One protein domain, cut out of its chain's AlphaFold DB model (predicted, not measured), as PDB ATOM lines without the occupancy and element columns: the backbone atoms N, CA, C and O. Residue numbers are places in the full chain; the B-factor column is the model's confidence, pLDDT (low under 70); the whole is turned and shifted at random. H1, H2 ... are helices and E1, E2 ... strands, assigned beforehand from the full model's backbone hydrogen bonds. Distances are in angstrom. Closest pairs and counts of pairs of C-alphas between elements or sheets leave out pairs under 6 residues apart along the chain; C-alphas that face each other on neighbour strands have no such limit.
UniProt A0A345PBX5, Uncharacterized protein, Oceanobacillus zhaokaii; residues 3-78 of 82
ATOM      1  N   ASP A   3       8.056 -21.082 -44.148       94.88
ATOM      2  CA  ASP A   3       9.045 -22.104 -44.488       94.88
ATOM      3  C   ASP A   3      10.425 -21.621 -44.032       94.88
ATOM      4  O   ASP A   3      10.876 -20.547 -44.434       94.88
ATOM      5  N   ILE A   4      11.065 -22.388 -43.148       95.44
ATOM      6  CA  ILE A   4      12.389 -22.070 -42.599       95.44
ATOM      7  C   ILE A   4      13.447 -23.112 -42.975       95.44
ATOM      8  O   ILE A   4      14.542 -23.126 -42.408       95.44
ATOM      9  N   THR A   5      13.129 -23.981 -43.935       94.50
ATOM     10  CA  THR A   5      13.989 -25.079 -44.393       94.50
ATOM     11  C   THR A   5      15.367 -24.571 -44.806       94.50
ATOM     12  O   THR A   5      16.383 -25.024 -44.282       94.50
ATOM     13  N   ASP A   6      15.419 -23.578 -45.689       93.25
ATOM     14  CA  ASP A   6      16.692 -23.050 -46.181       93.25
ATOM     15  C   ASP A   6      17.285 -21.999 -45.239       93.25
ATOM     16  O   ASP A   6      18.481 -22.018 -44.949       93.25
ATOM     17  N   SER A   7      16.450 -21.092 -44.723       93.25
ATOM     18  CA  SER A   7      16.904 -19.935 -43.941       93.25
ATOM     19  C   SER A   7      17.449 -20.303 -42.560       93.25
ATOM     20  O   SER A   7      18.348 -19.624 -42.064       93.25
ATOM     21  N   VAL A   8      16.947 -21.380 -41.946       93.19
ATOM     22  CA  VAL A   8      17.376 -21.842 -40.617       93.19
ATOM     23  C   VAL A   8      18.179 -23.140 -40.707       93.19
ATOM     24  O   VAL A   8      19.241 -23.225 -40.084       93.19
ATOM     25  N   TYR A   9      17.720 -24.106 -41.507       91.19
ATOM     26  CA  TYR A   9      18.277 -25.467 -41.564       91.19
ATOM     27  C   TYR A   9      19.138 -25.764 -42.805       91.19
ATOM     28  O   TYR A   9      19.566 -26.904 -42.967       91.19
ATOM     29  N   GLU A  10      19.428 -24.780 -43.665       91.12
ATOM     30  CA  GLU A  10      20.268 -24.944 -44.873       91.12
ATOM     31  C   GLU A  10      19.816 -26.084 -45.805       91.12
ATOM     32  O   GLU A  10      20.638 -26.752 -46.434       91.12
ATOM     33  N   GLY A  11      18.512 -26.355 -45.871       86.81
ATOM     34  CA  GLY A  11      17.969 -27.410 -46.727       86.81
ATOM     35  C   GLY A  11      18.196 -28.833 -46.206       86.81
ATOM     36  O   GLY A  11      17.853 -29.791 -46.895       86.81
ATOM     37  N   ILE A  12      18.754 -28.995 -44.999       86.38
ATOM     38  CA  ILE A  12      19.010 -30.310 -44.390       86.38
ATOM     39  C   ILE A  12      17.696 -30.989 -43.984       86.38
ATOM     40  O   ILE A  12      17.550 -32.202 -44.135       86.38
ATOM     41  N   GLU A  13      16.739 -30.212 -43.476       83.00
ATOM     42  CA  GLU A  13      15.480 -30.719 -42.936       83.00
ATOM     43  C   GLU A  13      14.320 -29.794 -43.307       83.00
ATOM     44  O   GLU A  13      14.305 -28.617 -42.934       83.00
ATOM     45  N   THR A  14      13.323 -30.333 -44.021       91.88
ATOM     46  CA  THR A  14      12.103 -29.592 -44.359       91.88
ATOM     47  C   THR A  14      11.357 -29.207 -43.090       91.88
ATOM     48  O   THR A  14      10.810 -30.067 -42.399       91.88
ATOM     49  N   THR A  15      11.318 -27.908 -42.800       94.62
ATOM     50  CA  THR A  15      10.860 -27.403 -41.507       94.62
ATOM     51  C   THR A  15       9.969 -26.180 -41.667       94.62
ATOM     52  O   THR A  15      10.355 -25.174 -42.260       94.62
ATOM     53  N   MET A  16       8.782 -26.251 -41.062       96.69
ATOM     54  CA  MET A  16       7.809 -25.161 -41.041       96.69
ATOM     55  C   MET A  16       7.713 -24.549 -39.646       96.69
ATOM     56  O   MET A  16       7.566 -25.264 -38.650       96.69
ATOM     57  N   MET A  17       7.709 -23.220 -39.590       96.94
ATOM     58  CA  MET A  17       7.479 -22.446 -38.377       96.94
ATOM     59  C   MET A  17       6.094 -21.796 -38.395       96.94
ATOM     60  O   MET A  17       5.644 -21.214 -39.388       96.94
ATOM     61  N   TYR A  18       5.414 -21.860 -37.260       96.75
ATOM     62  CA  TYR A  18       4.152 -21.181 -37.009       96.75
ATOM     63  C   TYR A  18       4.404 -20.051 -36.026       96.75
ATOM     64  O   TYR A  18       5.042 -20.267 -35.002       96.75
ATOM     65  N   ILE A  19       3.896 -18.863 -36.340       96.38
ATOM     66  CA  ILE A  19       3.883 -17.715 -35.438       96.38
ATOM     67  C   ILE A  19       2.440 -17.228 -35.377       96.38
ATOM     68  O   ILE A  19       1.798 -17.064 -36.416       96.38
ATOM     69  N   THR A  20       1.933 -17.024 -34.169       94.88
ATOM     70  CA  THR A  20       0.626 -16.413 -33.930       94.88
ATOM     71  C   THR A  20       0.728 -15.417 -32.790       94.88
ATOM     72  O   THR A  20       1.467 -15.651 -31.836       94.88
ATOM     73  N   LYS A  21      -0.027 -14.320 -32.871       94.12
ATOM     74  CA  LYS A  21      -0.221 -13.433 -31.724       94.12
ATOM     75  C   LYS A  21      -1.112 -14.138 -30.697       94.12
ATOM     76  O   LYS A  21      -2.090 -14.785 -31.083       94.12
ATOM     77  N   ASP A  22      -0.749 -14.066 -29.423       92.44
ATOM     78  CA  ASP A  22      -1.600 -14.523 -28.327       92.44
ATOM     79  C   ASP A  22      -2.809 -13.576 -28.206       92.44
ATOM     80  O   ASP A  22      -2.694 -12.361 -28.355       92.44
ATOM     81  N   ILE A  23      -4.000 -14.136 -27.996       90.12
ATOM     82  CA  ILE A  23      -5.246 -13.362 -27.904       90.12
ATOM     83  C   ILE A  23      -5.483 -12.788 -26.501       90.12
ATOM     84  O   ILE A  23      -6.319 -11.901 -26.340       90.12
ATOM     85  N   TYR A  24      -4.781 -13.303 -25.488       90.06
ATOM     86  CA  TYR A  24      -4.929 -12.902 -24.089       90.06
ATOM     87  C   TYR A  24      -3.778 -12.022 -23.599       90.06
ATOM     88  O   TYR A  24      -3.955 -11.259 -22.648       90.06
ATOM     89  N   PHE A  25      -2.614 -12.114 -24.238       90.62
ATOM     90  CA  PHE A  25      -1.397 -11.413 -23.845       90.62
ATOM     91  C   PHE A  25      -0.767 -10.714 -25.052       90.62
ATOM     92  O   PHE A  25      -0.912 -11.170 -26.181       90.62
ATOM     93  N   ASP A  26      -0.044  -9.614 -24.825       91.62
ATOM     94  CA  ASP A  26       0.739  -8.970 -25.887       91.62
ATOM     95  C   ASP A  26       2.044  -9.745 -26.106       91.62
ATOM     96  O   ASP A  26       3.126  -9.359 -25.666       91.62
ATOM     97  N   SER A  27       1.906 -10.932 -26.689       95.56
ATOM     98  CA  SER A  27       2.997 -11.859 -26.950       95.56
ATOM     99  C   SER A  27       2.736 -12.658 -28.224       95.56
ATOM    100  O   SER A  27       1.633 -12.678 -28.773       95.56
ATOM    101  N   TYR A  28       3.777 -13.327 -28.701       96.69
ATOM    102  CA  TYR A  28       3.741 -14.210 -29.852       96.69
ATOM    103  C   TYR A  28       4.086 -15.628 -29.428       96.69
ATOM    104  O   TYR A  28       5.049 -15.852 -28.697       96.69
ATOM    105  N   ILE A  29       3.318 -16.590 -29.923       96.75
ATOM    106  CA  ILE A  29       3.577 -18.016 -29.761       96.75
ATOM    107  C   ILE A  29       4.221 -18.511 -31.051       96.75
ATOM    108  O   ILE A  29       3.638 -18.395 -32.133       96.75
ATOM    109  N   ILE A  30       5.417 -19.077 -30.921       97.12
ATOM    110  CA  ILE A  30       6.162 -19.728 -31.993       97.12
ATOM    111  C   ILE A  30       6.104 -21.236 -31.789       97.12
ATOM    112  O   ILE A  30       6.327 -21.718 -30.681       97.12
ATOM    113  N   ALA A  31       5.853 -21.986 -32.858       97.12
ATOM    114  CA  ALA A  31       5.899 -23.442 -32.844       97.12
ATOM    115  C   ALA A  31       6.608 -23.997 -34.083       97.12
ATOM    116  O   ALA A  31       6.353 -23.560 -35.206       97.12
ATOM    117  N   ILE A  32       7.458 -25.002 -33.874       95.75
ATOM    118  CA  ILE A  32       8.092 -25.815 -34.917       95.75
ATOM    119  C   ILE A  32       7.767 -27.283 -34.602       95.75
ATOM    120  O   ILE A  32       8.474 -27.920 -33.812       95.75
ATOM    121  N   PRO A  33       6.673 -27.828 -35.166       93.81
ATOM    122  CA  PRO A  33       6.177 -29.152 -34.798       93.81
ATOM    123  C   PRO A  33       7.151 -30.299 -35.079       93.81
ATOM    124  O   PRO A  33       7.225 -31.220 -34.270       93.81
ATOM    125  N   SER A  34       7.918 -30.235 -36.175       91.25
ATOM    126  CA  SER A  34       8.904 -31.268 -36.539       91.25
ATOM    127  C   SER A  34       9.943 -31.496 -35.439       91.25
ATOM    128  O   SER A  34      10.399 -32.617 -35.242       91.25
ATOM    129  N   ASN A  35      10.233 -30.452 -34.657       88.25
ATOM    130  CA  ASN A  35      11.283 -30.460 -33.643       88.25
ATOM    131  C   ASN A  35      10.700 -30.444 -32.220       88.25
ATOM    132  O   ASN A  35      11.429 -30.188 -31.263       88.25
ATOM    133  N   ALA A  36       9.383 -30.671 -32.082       91.50
ATOM    134  CA  ALA A  36       8.632 -30.569 -30.827       91.50
ATOM    135  C   ALA A  36       8.932 -29.274 -30.045       91.50
ATOM    136  O   ALA A  36       8.959 -29.257 -28.814       91.50
ATOM    137  N   PHE A  37       9.181 -28.184 -30.772       93.62
ATOM    138  CA  PHE A  37       9.609 -26.916 -30.203       93.62
ATOM    139  C   PHE A  37       8.448 -25.929 -30.155       93.62
ATOM    140  O   PHE A  37       7.731 -25.744 -31.142       93.62
ATOM    141  N   ALA A  38       8.307 -25.259 -29.016       95.56
ATOM    142  CA  ALA A  38       7.443 -24.103 -28.856       95.56
ATOM    143  C   ALA A  38       8.128 -23.061 -27.968       95.56
ATOM    144  O   ALA A  38       8.872 -23.411 -27.049       95.56
ATOM    145  N   TRP A  39       7.873 -21.787 -28.248       96.69
ATOM    146  CA  TRP A  39       8.435 -20.667 -27.502       96.69
ATOM    147  C   TRP A  39       7.476 -19.484 -27.504       96.69
ATOM    148  O   TRP A  39       6.762 -19.270 -28.481       96.69
ATOM    149  N   THR A  40       7.488 -18.697 -26.434       96.69
ATOM    150  CA  THR A  40       6.688 -17.475 -26.330       96.69
ATOM    151  C   THR A  40       7.615 -16.269 -26.302       96.69
ATOM    152  O   THR A  40       8.615 -16.276 -25.590       96.69
ATOM    153  N   ILE A  41       7.289 -15.237 -27.076       97.12
ATOM    154  CA  ILE A  41       8.030 -13.975 -27.136       97.12
ATOM    155  C   ILE A  41       7.093 -12.845 -26.729       97.12
ATOM    156  O   ILE A  41       6.146 -12.541 -27.448       97.12
ATOM    157  N   ALA A  42       7.371 -12.204 -25.599       95.56
ATOM    158  CA  ALA A  42       6.690 -10.985 -25.164       95.56
ATOM    159  C   ALA A  42       7.625  -9.762 -25.206       95.56
ATOM    160  O   ALA A  42       7.176  -8.621 -25.217       95.56
ATOM    161  N   SER A  43       8.941  -9.981 -25.204       95.38
ATOM    162  CA  SER A  43       9.944  -8.926 -25.103       95.38
ATOM    163  C   SER A  43      11.286  -9.336 -25.709       95.38
ATOM    164  O   SER A  43      11.523 -10.494 -26.055       95.38
ATOM    165  N   ASN A  44      12.224  -8.385 -25.769       95.06
ATOM    166  CA  ASN A  44      13.579  -8.658 -26.250       95.06
ATOM    167  C   ASN A  44      14.333  -9.711 -25.419       95.06
ATOM    168  O   ASN A  44      15.170 -10.431 -25.962       95.06
ATOM    169  N   ILE A  45      14.008  -9.828 -24.129       97.06
ATOM    170  CA  ILE A  45      14.637 -10.788 -23.215       97.06
ATOM    171  C   ILE A  45      14.353 -12.226 -23.668       97.06
ATOM    172  O   ILE A  45      15.225 -13.087 -23.558       97.06
ATOM    173  N   ASP A  46      13.181 -12.491 -24.242       97.00
ATOM    174  CA  ASP A  46      12.791 -13.845 -24.638       97.00
ATOM    175  C   ASP A  46      13.626 -14.367 -25.819       97.00
ATOM    176  O   ASP A  46      13.939 -15.558 -25.878       97.00
ATOM    177  N   TYR A  47      14.071 -13.476 -26.716       96.31
ATOM    178  CA  TYR A  47      15.038 -13.829 -27.763       96.31
ATOM    179  C   TYR A  47      16.412 -14.156 -27.175       96.31
ATOM    180  O   TYR A  47      17.057 -15.113 -27.602       96.31
ATOM    181  N   GLU A  48      16.876 -13.381 -26.191       96.31
ATOM    182  CA  GLU A  48      18.157 -13.650 -25.530       96.31
ATOM    183  C   GLU A  48      18.141 -14.989 -24.788       96.31
ATOM    184  O   GLU A  48      19.132 -15.725 -24.808       96.31
ATOM    185  N   LEU A  49      17.017 -15.320 -24.149       95.81
ATOM    186  CA  LEU A  49      16.814 -16.611 -23.501       95.81
ATOM    187  C   LEU A  49      16.815 -17.752 -24.521       95.81
ATOM    188  O   LEU A  49      17.463 -18.770 -24.272       95.81
ATOM    189  N   LEU A  50      16.185 -17.575 -25.686       94.75
ATOM    190  CA  LEU A  50      16.221 -18.567 -26.763       94.75
ATOM    191  C   LEU A  50      17.656 -18.820 -27.255       94.75
ATOM    192  O   LEU A  50      18.067 -19.976 -27.363       94.75
ATOM    193  N   LEU A  51      18.454 -17.766 -27.466       94.69
ATOM    194  CA  LEU A  51      19.866 -17.893 -27.861       94.69
ATOM    195  C   LEU A  51      20.704 -18.642 -26.816       94.69
ATOM    196  O   LEU A  51      21.581 -19.436 -27.169       94.69
ATOM    197  N   LYS A  52      20.428 -18.418 -25.528       93.50
ATOM    198  CA  LYS A  52      21.115 -19.080 -24.406       93.50
ATOM    199  C   LYS A  52      20.591 -20.486 -24.120       93.50
ATOM    200  O   LYS A  52      21.255 -21.237 -23.409       93.50
ATOM    201  N   SER A  53      19.431 -20.852 -24.659       90.50
ATOM    202  CA  SER A  53      18.833 -22.162 -24.429       90.50
ATOM    203  C   SER A  53      19.709 -23.291 -24.985       90.50
ATOM    204  O   SER A  53      20.474 -23.116 -25.940       90.50
ATOM    205  N   HIS A  54      19.574 -24.477 -24.397       86.06
ATOM    206  CA  HIS A  54      20.190 -25.707 -24.906       86.06
ATOM    207  C   HIS A  54      19.353 -26.371 -26.008       86.06
ATOM    208  O   HIS A  54      19.609 -27.516 -26.375       86.06
ATOM    209  N   VAL A  55      18.330 -25.673 -26.510       78.62
ATOM    210  CA  VAL A  55      17.505 -26.157 -27.609       78.62
ATOM    211  C   VAL A  55      18.303 -25.997 -28.900       78.62
ATOM    212  O   VAL A  55      18.856 -24.930 -29.154       78.62
ATOM    213  N   PHE A  56      18.341 -27.061 -29.699       83.25
ATOM    214  CA  PHE A  56      19.165 -27.201 -30.905       83.25
ATOM    215  C   PHE A  56      20.673 -27.311 -30.609       83.25
ATOM    216  O   PHE A  56      21.248 -26.564 -29.819       83.25
ATOM    217  N   GLY A  57      21.326 -28.286 -31.250       78.94
ATOM    218  CA  GLY A  57      22.747 -28.578 -31.027       78.94
ATOM    219  C   GLY A  57      23.710 -27.572 -31.669       78.94
ATOM    220  O   GLY A  57      24.851 -27.467 -31.227       78.94
ATOM    221  N   ASP A  58      23.257 -26.822 -32.677       88.31
ATOM    222  CA  ASP A  58      24.065 -25.831 -33.394       88.31
ATOM    223  C   ASP A  58      23.682 -24.396 -32.974       88.31
ATOM    224  O   ASP A  58      22.539 -23.971 -33.184       88.31
ATOM    225  N   PRO A  59      24.619 -23.608 -32.411       89.06
ATOM    226  CA  PRO A  59      24.399 -22.198 -32.102       89.06
ATOM    227  C   PRO A  59      23.921 -21.350 -33.291       89.06
ATOM    228  O   PRO A  59      23.099 -20.457 -33.095       89.06
ATOM    229  N   LYS A  60      24.370 -21.642 -34.518       92.44
ATOM    230  CA  LYS A  60      23.978 -20.885 -35.719       92.44
ATOM    231  C   LYS A  60      22.508 -21.074 -36.071       92.44
ATOM    232  O   LYS A  60      21.863 -20.129 -36.522       92.44
ATOM    233  N   ILE A  61      21.963 -22.269 -35.829       92.56
ATOM    234  CA  ILE A  61      20.533 -22.548 -36.023       92.56
ATOM    235  C   ILE A  61      19.706 -21.635 -35.116       92.56
ATOM    236  O   ILE A  61      18.726 -21.053 -35.571       92.56
ATOM    237  N   LYS A  62      20.125 -21.434 -33.859       93.62
ATOM    238  CA  LYS A  62      19.427 -20.526 -32.934       93.62
ATOM    239  C   LYS A  62      19.453 -19.074 -33.402       93.62
ATOM    240  O   LYS A  62      18.428 -18.403 -33.334       93.62
ATOM    241  N   GLU A  63      20.597 -18.588 -33.878       95.88
ATOM    242  CA  GLU A  63      20.724 -17.216 -34.390       95.88
ATOM    243  C   GLU A  63      19.808 -16.977 -35.596       95.88
ATOM    244  O   GLU A  63      19.059 -15.999 -35.625       95.88
ATOM    245  N   ARG A  64      19.803 -17.911 -36.554       96.38
ATOM    246  CA  ARG A  64      18.922 -17.853 -37.730       96.38
ATOM    247  C   ARG A  64      17.458 -17.971 -37.357       96.38
ATOM    248  O   ARG A  64      16.639 -17.233 -37.891       96.38
ATOM    249  N   LEU A  65      17.128 -18.855 -36.417       95.75
ATOM    250  CA  LEU A  65      15.766 -19.006 -35.928       95.75
ATOM    251  C   LEU A  65      15.266 -17.703 -35.297       95.75
ATOM    252  O   LEU A  65      14.172 -17.251 -35.618       95.75
ATOM    253  N   VAL A  66      16.070 -17.060 -34.447       96.75
ATOM    254  CA  VAL A  66      15.719 -15.756 -33.864       96.75
ATOM    255  C   VAL A  66      15.481 -14.709 -34.948       96.75
ATOM    256  O   VAL A  66      14.526 -13.940 -34.842       96.75
ATOM    257  N   GLN A  67      16.310 -14.684 -35.991       96.94
ATOM    258  CA  GLN A  67      16.121 -13.768 -37.112       96.94
ATOM    259  C   GLN A  67      14.809 -14.050 -37.863       96.94
ATOM    260  O   GLN A  67      14.016 -13.130 -38.057       96.94
ATOM    261  N   ALA A  68      14.530 -15.316 -38.184       96.38
ATOM    262  CA  ALA A  68      13.300 -15.724 -38.860       96.38
ATOM    263  C   ALA A  68      12.042 -15.401 -38.032       96.38
ATOM    264  O   ALA A  68      11.016 -15.008 -38.581       96.38
ATOM    265  N   ILE A  69      12.113 -15.527 -36.700       96.69
ATOM    266  CA  ILE A  69      11.010 -15.149 -35.804       96.69
ATOM    267  C   ILE A  69      10.750 -13.643 -35.871       96.69
ATOM    268  O   ILE A  69       9.597 -13.233 -35.994       96.69
ATOM    269  N   LYS A  70      11.799 -12.814 -35.801       96.06
ATOM    270  CA  LYS A  70      11.662 -11.350 -35.868       96.06
ATOM    271  C   LYS A  70      11.033 -10.898 -37.183       96.06
ATOM    272  O   LYS A  70      10.132 -10.061 -37.173       96.06
ATOM    273  N   GLU A  71      11.494 -11.462 -38.297       95.06
ATOM    274  CA  GLU A  71      10.941 -11.191 -39.627       95.06
ATOM    275  C   GLU A  71       9.470 -11.607 -39.697       95.06
ATOM    276  O   GLU A  71       8.618 -10.791 -40.040       95.06
ATOM    277  N   GLY A  72       9.146 -12.822 -39.247       94.25
ATOM    278  CA  GLY A  72       7.776 -13.322 -39.251       94.25
ATOM    279  C   GLY A  72       6.808 -12.520 -38.374       94.25
ATOM    280  O   GLY A  72       5.668 -12.295 -38.773       94.25
ATOM    281  N   ILE A  73       7.242 -12.048 -37.203       94.06
ATOM    282  CA  ILE A  73       6.435 -11.143 -36.365       94.06
ATOM    283  C   ILE A  73       6.213  -9.802 -37.073       94.06
ATOM    284  O   ILE A  73       5.087  -9.311 -37.107       94.06
ATOM    285  N   THR A  74       7.259  -9.240 -37.685       92.00
ATOM    286  CA  THR A  74       7.164  -7.967 -38.422       92.00
ATOM    287  C   THR A  74       6.154  -8.057 -39.570       92.00
ATOM    288  O   THR A  74       5.389  -7.121 -39.794       92.00
ATOM    289  N   GLU A  75       6.109  -9.187 -40.281       89.38
ATOM    290  CA  GLU A  75       5.121  -9.430 -41.337       89.38
ATOM    291  C   GLU A  75       3.687  -9.529 -40.802       89.38
ATOM    292  O   GLU A  75       2.769  -8.998 -41.425       89.38
ATOM    293  N   ILE A  76       3.481 -10.174 -39.647       86.56
ATOM    294  CA  ILE A  76       2.156 -10.289 -39.009       86.56
ATOM    295  C   ILE A  76       1.608  -8.915 -38.614       86.56
ATOM    296  O   ILE A  76       0.404  -8.678 -38.700       86.56
ATOM    297  N   GLU A  77       2.479  -8.007 -38.188       83.69
ATOM    298  CA  GLU A  77       2.099  -6.649 -37.801       83.69
ATOM    299  C   GLU A  77       1.854  -5.717 -39.005       83.69
ATOM    300  O   GLU A  77       1.453  -4.568 -38.801       83.69
ATOM    301  N   TRP A  78       2.055  -6.176 -40.252       73.94
ATOM    302  CA  TRP A  78       1.934  -5.340 -41.450       73.94
ATOM    303  C   TRP A  78       0.645  -5.586 -42.276       73.94
ATOM    304  O   TRP A  78       0.356  -6.721 -42.654       73.94
TER     305      TRP A  78
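Overview. This is residues 3 to 78 of the 82 residues of an uncharacterized protein of Oceanobacillus zhaokaii (UniProt A0A345PBX5). A wall-like sheet, the meander E1 E2 E3 of successive antiparallel neighbours, has H3 and H2 on one face, two layers, and H1 packs on H3. The printed part has 76 residues with three named helices and three named strands, H1 E1 E2 E3 H2 H3, class mixed. It is compact, radius of gyration of the C-alphas 11.9 A, spans 35 by 24 by 20 A.

Along the chain. Find E1, residues 16 to 21, from C-alpha 16 at (7.809, -25.161, -41.041); E2 is 28 to 32, E3 37 to 41, H2 44 to 52, H1 5 to 9. H3, 59 to 76, runs 26.2 A to C-alpha 76 at (2.156, -10.289, -39.009).

Arrangement. Hairpin E1 and E2 has N 18 and O 31 within hydrogen-bond range, 2.8 A. H3 is over E1 and E2. It touches H2, a helical hairpin; closest are C-alphas of Leu 51 and Lys 62, 5.7 A. Every helix O i to N i+4 pair is within range.

Size, cuts and confidence. There is no cut, long link or printed residue under pLDDT 70.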